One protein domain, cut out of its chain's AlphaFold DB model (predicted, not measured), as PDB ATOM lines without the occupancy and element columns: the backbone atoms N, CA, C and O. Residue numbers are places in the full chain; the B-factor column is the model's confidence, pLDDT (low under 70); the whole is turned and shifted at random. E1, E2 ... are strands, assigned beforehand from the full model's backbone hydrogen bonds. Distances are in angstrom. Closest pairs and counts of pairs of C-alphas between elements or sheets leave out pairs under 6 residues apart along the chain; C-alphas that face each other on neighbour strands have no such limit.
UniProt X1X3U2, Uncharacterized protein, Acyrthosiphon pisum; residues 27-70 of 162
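This is residues 27 to 70 of the 162 residues of an uncharacterized protein of Acyrthosiphon pisum (UniProt X1X3U2). Three arms meet in a flat T: the long two-stranded ribbon of E1 and E4 is the stem, the hairpin E2 and E3 is one crossarm, and the link of residues 36 to 46 folds out as the other. The 44 printed residues hold four named strands, E1 to E4 in chain order, in two antiparallel sheets, E1 - E4 and E2 - E3. The class is all strand; the whole is loose, with a radius of gyration of the C-alphas of 13.2 A and spans of 40 by 31 by 9 A.

Find C-alpha 27 at (125.146, 74.090, -40.489); E1 runs from there to residue 35, 25.3 A. E2 is residues 47 to 51, E3 residues 54 to 59. E4, residues 61 to 69, runs 26.2 A to C-alpha 69 at (127.881, 77.287, -45.747).

Between antiparallel E1 and E4, N 30 and O 65 are 2.9 A apart, within hydrogen-bond range. The closest C-alphas of E1 and E2, Ile 35 and Ala 47, are 6.2 A apart. In the antiparallel hairpin E2 and E3, look for N 49 and O 56, 2.9 A, within hydrogen-bond range. E3 runs on into E4 at 94 degrees.

The C-alphas farthest apart, Lys 57 and Gly 70, are 40.6 A apart. The printed part has no cut. The link E1 to E2 is long, and its residues 37 to 38 pair antiparallel with 44 to 45. Residues 50 to 55 stand free. Residue 27 has pLDDT under 70.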
ATOM      1  N   ASN A  27     125.033  73.306 -41.712       66.56
ATOM      2  CA  ASN A  27     125.146  74.090 -40.489       66.56
ATOM      3  C   ASN A  27     126.161  73.420 -39.569       66.56
ATOM      4  O   ASN A  27     125.878  72.368 -38.995       66.56
ATOM      5  N   TYR A  28     127.328  74.036 -39.408       75.50
ATOM      6  CA  TYR A  28     128.341  73.568 -38.469       75.50
ATOM      7  C   TYR A  28     128.236  74.356 -37.163       75.50
ATOM      8  O   TYR A  28     128.257  75.587 -37.169       75.50
ATOM      9  N   SER A  29     128.106  73.660 -36.034       78.62
ATOM     10  CA  SER A  29     128.089  74.273 -34.704       78.62
ATOM     11  C   SER A  29     129.361  73.930 -33.944       78.62
ATOM     12  O   SER A  29     129.671  72.753 -33.774       78.62
ATOM     13  N   HIS A  30     130.052  74.950 -33.442       81.00
ATOM     14  CA  HIS A  30     131.270  74.786 -32.659       81.00
ATOM     15  C   HIS A  30     131.186  75.576 -31.355       81.00
ATOM     16  O   HIS A  30     130.772  76.738 -31.355       81.00
ATOM     17  N   SER A  31     131.595  74.956 -30.252       81.69
ATOM     18  CA  SER A  31     131.647  75.578 -28.931       81.69
ATOM     19  C   SER A  31     133.095  75.713 -28.472       81.69
ATOM     20  O   SER A  31     133.826  74.724 -28.459       81.69
ATOM     21  N   HIS A  32     133.493  76.907 -28.048       85.62
ATOM     22  CA  HIS A  32     134.831  77.188 -27.538       85.62
ATOM     23  C   HIS A  32     134.756  77.761 -26.121       85.62
ATOM     24  O   HIS A  32     134.024  78.720 -25.875       85.62
ATOM     25  N   THR A  33     135.511  77.187 -25.186       88.38
ATOM     26  CA  THR A  33     135.561  77.659 -23.797       88.38
ATOM     27  C   THR A  33     136.552  78.815 -23.678       88.38
ATOM     28  O   THR A  33     137.739  78.640 -23.917       88.38
ATOM     29  N   LEU A  34     136.055  79.998 -23.309       87.25
ATOM     30  CA  LEU A  34     136.834  81.228 -23.142       87.25
ATOM     31  C   LEU A  34     137.440  81.351 -21.740       87.25
ATOM     32  O   LEU A  34     138.531  81.886 -21.587       87.25
ATOM     33  N   ILE A  35     136.706  80.909 -20.715       91.44
ATOM     34  CA  ILE A  35     137.084  81.041 -19.302       91.44
ATOM     35  C   ILE A  35     136.734  79.750 -18.579       91.44
ATOM     36  O   ILE A  35     135.637  79.227 -18.775       91.44
ATOM     37  N   GLY A  36     137.628  79.294 -17.705       89.25
ATOM     38  CA  GLY A  36     137.506  78.006 -17.026       89.25
ATOM     39  C   GLY A  36     137.866  76.834 -17.939       89.25
ATOM     40  O   GLY A  36     138.251  77.020 -19.092       89.25
ATOM     41  N   THR A  37     137.750  75.620 -17.416       89.19
ATOM     42  CA  THR A  37     138.022  74.385 -18.157       89.19
ATOM     43  C   THR A  37     136.798  73.481 -18.153       89.19
ATOM     44  O   THR A  37     136.019  73.459 -17.199       89.19
ATOM     45  N   LEU A  38     136.630  72.766 -19.260       86.38
ATOM     46  CA  LEU A  38     135.659  71.699 -19.456       86.38
ATOM     47  C   LEU A  38     136.395  70.589 -20.194       86.38
ATOM     48  O   LEU A  38     136.908  70.835 -21.289       86.38
ATOM     49  N   ASP A  39     136.477  69.413 -19.590       83.06
ATOM     50  CA  ASP A  39     137.028  68.231 -20.246       83.06
ATOM     51  C   ASP A  39     135.918  67.373 -20.883       83.06
ATOM     52  O   ASP A  39     134.729  67.709 -20.830       83.06
ATOM     53  N   ARG A  40     136.315  66.295 -21.567       80.00
ATOM     54  CA  ARG A  40     135.368  65.401 -22.258       80.00
ATOM     55  C   ARG A  40     134.690  64.433 -21.288       80.00
ATOM     56  O   ARG A  40     133.654  63.865 -21.620       80.00
ATOM     57  N   GLU A  41     135.273  64.273 -20.110       83.62
ATOM     58  CA  GLU A  41     134.842  63.427 -19.007       83.62
ATOM     59  C   GLU A  41     133.768  64.113 -18.138       83.62
ATOM     60  O   GLU A  41     133.144  63.468 -17.297       83.62
ATOM     61  N   GLY A  42     133.501  65.403 -18.379       74.44
ATOM     62  CA  GLY A  42     132.461  66.188 -17.715       74.44
ATOM     63  C   GLY A  42     132.939  66.954 -16.479       74.44
ATOM     64  O   GLY A  42     132.112  67.539 -15.775       74.44
ATOM     65  N   ASN A  43     134.245  66.998 -16.210       84.62
ATOM     66  CA  ASN A  43     134.806  67.828 -15.153       84.62
ATOM     67  C   ASN A  43     134.868  69.294 -15.607       84.62
ATOM     68  O   ASN A  43     135.326  69.622 -16.706       84.62
ATOM     69  N   CYS A  44     134.409  70.191 -14.731       87.44
ATOM     70  CA  CYS A  44     134.480  71.638 -14.924       87.44
ATOM     71  C   CYS A  44     135.308  72.293 -13.819       87.44
ATOM     72  O   CYS A  44     135.069  72.047 -12.636       87.44
ATOM     73  N   GLN A  45     136.212  73.198 -14.195       90.88
ATOM     74  CA  GLN A  45     136.831  74.131 -13.254       90.88
ATOM     75  C   GLN A  45     136.469  75.561 -13.643       90.88
ATOM     76  O   GLN A  45     136.826  76.044 -14.718       90.88
ATOM     77  N   GLY A  46     135.723  76.240 -12.774       90.25
ATOM     78  CA  GLY A  46     135.343  77.627 -12.996       90.25
ATOM     79  C   GLY A  46     136.486  78.589 -12.683       90.25
ATOM     80  O   GLY A  46     137.303  78.353 -11.794       90.25
ATOM     81  N   ALA A  47     136.502  79.716 -13.385       90.12
ATOM     82  CA  ALA A  47     137.396  80.836 -13.115       90.12
ATOM     83  C   ALA A  47     136.584  82.119 -12.878       90.12
ATOM     84  O   ALA A  47     135.352  82.121 -12.940       90.12
ATOM     85  N   SER A  48     137.262  83.204 -12.507       92.12
ATOM     86  CA  SER A  48     136.599  84.502 -12.335       92.12
ATOM     87  C   SER A  48     136.494  85.210 -13.683       92.12
ATOM     88  O   SER A  48     137.483  85.306 -14.403       92.12
ATOM     89  N   TYR A  49     135.307  85.714 -14.012       91.19
ATOM     90  CA  TYR A  49     135.038  86.468 -15.235       91.19
ATOM     91  C   TYR A  49     134.407  87.811 -14.878       91.19
ATOM     92  O   TYR A  49     133.523  87.870 -14.024       91.19
ATOM     93  N   SER A  50     134.850  88.878 -15.534       91.38
ATOM     94  CA  SER A  50     134.312  90.225 -15.357       91.38
ATOM     95  C   SER A  50     133.959  90.819 -16.714       91.38
ATOM     96  O   SER A  50     134.719  90.669 -17.672       91.38
ATOM     97  N   SER A  51     132.807  91.479 -16.797       88.69
ATOM     98  CA  SER A  51     132.383  92.261 -17.956       88.69
ATOM     99  C   SER A  51     131.739  93.575 -17.500       88.69
ATOM    100  O   SER A  51     131.507  93.803 -16.315       88.69
ATOM    101  N   ASP A  52     131.380  94.422 -18.461       93.31
ATOM    102  CA  ASP A  52     130.512  95.600 -18.298       93.31
ATOM    103  C   ASP A  52     129.207  95.349 -17.508       93.31
ATOM    104  O   ASP A  52     128.587  96.280 -16.999       93.31
ATOM    105  N   ARG A  53     128.775  94.090 -17.409       89.56
ATOM    106  CA  ARG A  53     127.525  93.650 -16.781       89.56
ATOM    107  C   ARG A  53     127.723  93.130 -15.355       89.56
ATOM    108  O   ARG A  53     126.730  92.829 -14.696       89.56
ATOM    109  N   GLY A  54     128.965  92.998 -14.886       91.50
ATOM    110  CA  GLY A  54     129.288  92.538 -13.535       91.50
ATOM    111  C   GLY A  54     130.447  91.545 -13.473       91.50
ATOM    112  O   GLY A  54     131.105  91.248 -14.468       91.50
ATOM    113  N   THR A  55     130.675  91.020 -12.268       92.19
ATOM    114  CA  THR A  55     131.753  90.070 -11.974       92.19
ATOM    115  C   THR A  55     131.176  88.781 -11.412       92.19
ATOM    116  O   THR A  55     130.416  88.792 -10.443       92.19
ATOM    117  N   TRP A  56     131.597  87.656 -11.979       91.19
ATOM    118  CA  TRP A  56     131.221  86.317 -11.549       91.19
ATOM    119  C   TRP A  56     132.457  85.541 -11.109       91.19
ATOM    120  O   TRP A  56     133.527  85.647 -11.708       91.19
ATOM    121  N   LYS A  57     132.303  84.733 -10.061       93.25
ATOM    122  CA  LYS A  57     133.343  83.830  -9.561       93.25
ATOM    123  C   LYS A  57     132.938  82.385  -9.824       93.25
ATOM    124  O   LYS A  57     131.761  82.054  -9.711       93.25
ATOM    125  N   ASN A  58     133.929  81.541 -10.110       91.38
ATOM    126  CA  ASN A  58     133.752  80.110 -10.358       91.38
ATOM    127  C   ASN A  58     132.748  79.813 -11.491       91.38
ATOM    128  O   ASN A  58     131.805  79.040 -11.323       91.38
ATOM    129  N   VAL A  59     132.943  80.457 -12.646       88.88
ATOM    130  CA  VAL A  59     132.122  80.263 -13.848       88.88
ATOM    131  C   VAL A  59     132.945  79.714 -15.005       88.88
ATOM    132  O   VAL A  59     134.150  79.949 -15.092       88.88
ATOM    133  N   VAL A  60     132.267  79.005 -15.904       90.06
ATOM    134  CA  VAL A  60     132.810  78.619 -17.205       90.06
ATOM    135  C   VAL A  60     132.075  79.410 -18.276       90.06
ATOM    136  O   VAL A  60     130.842  79.411 -18.316       90.06
ATOM    137  N   VAL A  61     132.825  80.098 -19.131       88.38
ATOM    138  CA  VAL A  61     132.262  80.903 -20.221       88.38
ATOM    139  C   VAL A  61     132.539  80.185 -21.527       88.38
ATOM    140  O   VAL A  61     133.695  79.954 -21.869       88.38
ATOM    141  N   GLN A  62     131.485  79.853 -22.266       88.94
ATOM    142  CA  GLN A  62     131.594  79.236 -23.583       88.94
ATOM    143  C   GLN A  62     130.985  80.133 -24.650       88.94
ATOM    144  O   GLN A  62     129.886  80.667 -24.486       88.94
ATOM    145  N   SER A  63     131.694  80.254 -25.763       84.81
ATOM    146  CA  SER A  63     131.188  80.866 -26.979       84.81
ATOM    147  C   SER A  63     130.710  79.786 -27.934       84.81
ATOM    148  O   SER A  63     131.402  78.794 -28.148       84.81
ATOM    149  N   ASN A  64     129.522  79.974 -28.499       84.62
ATOM    150  CA  ASN A  64     128.930  79.048 -29.452       84.62
ATOM    151  C   ASN A  64     128.790  79.749 -30.797       84.62
ATOM    152  O   ASN A  64     128.088  80.755 -30.902       84.62
ATOM    153  N   TYR A  65     129.419  79.190 -31.823       80.62
ATOM    154  CA  TYR A  65     129.380  79.711 -33.181       80.62
ATOM    155  C   TYR A  65     128.603  78.751 -34.077       80.62
ATOM    156  O   TYR A  65     128.738  77.530 -33.967       80.62
ATOM    157  N   LYS A  66     127.783  79.315 -34.966       82.75
ATOM    158  CA  LYS A  66     127.128  78.584 -36.053       82.75
ATOM    159  C   LYS A  66     127.658  79.121 -37.370       82.75
ATOM    160  O   LYS A  66     127.498  80.307 -37.646       82.75
ATOM    161  N   ILE A  67     128.279  78.248 -38.147       79.81
ATOM    162  CA  ILE A  67     128.788  78.551 -39.479       79.81
ATOM    163  C   ILE A  67     127.763  78.033 -40.484       79.81
ATOM    164  O   ILE A  67     127.362  76.868 -40.423       79.81
ATOM    165  N   TYR A  68     127.336  78.919 -41.378       81.44
ATOM    166  CA  TYR A  68     126.424  78.611 -42.472       81.44
ATOM    167  C   TYR A  68     127.228  78.582 -43.766       81.44
ATOM    168  O   TYR A  68     127.778  79.607 -44.162       81.44
ATOM    169  N   LEU A  69     127.287  77.422 -44.418       82.12
ATOM    170  CA  LEU A  69     127.881  77.287 -45.747       82.12
ATOM    171  C   LEU A  69     126.772  77.172 -46.788       82.12
ATOM    172  O   LEU A  69     125.788  76.458 -46.583       82.12
ATOM    173  N   GLY A  70     126.924  77.877 -47.903       84.25
ATOM    174  CA  GLY A  70     125.957  77.851 -48.988       84.25
ATOM    175  C   GLY A  70     126.623  78.040 -50.339       84.25
ATOM    176  O   GLY A  70     127.583  78.790 -50.469       84.25
TER     177      GLY A  70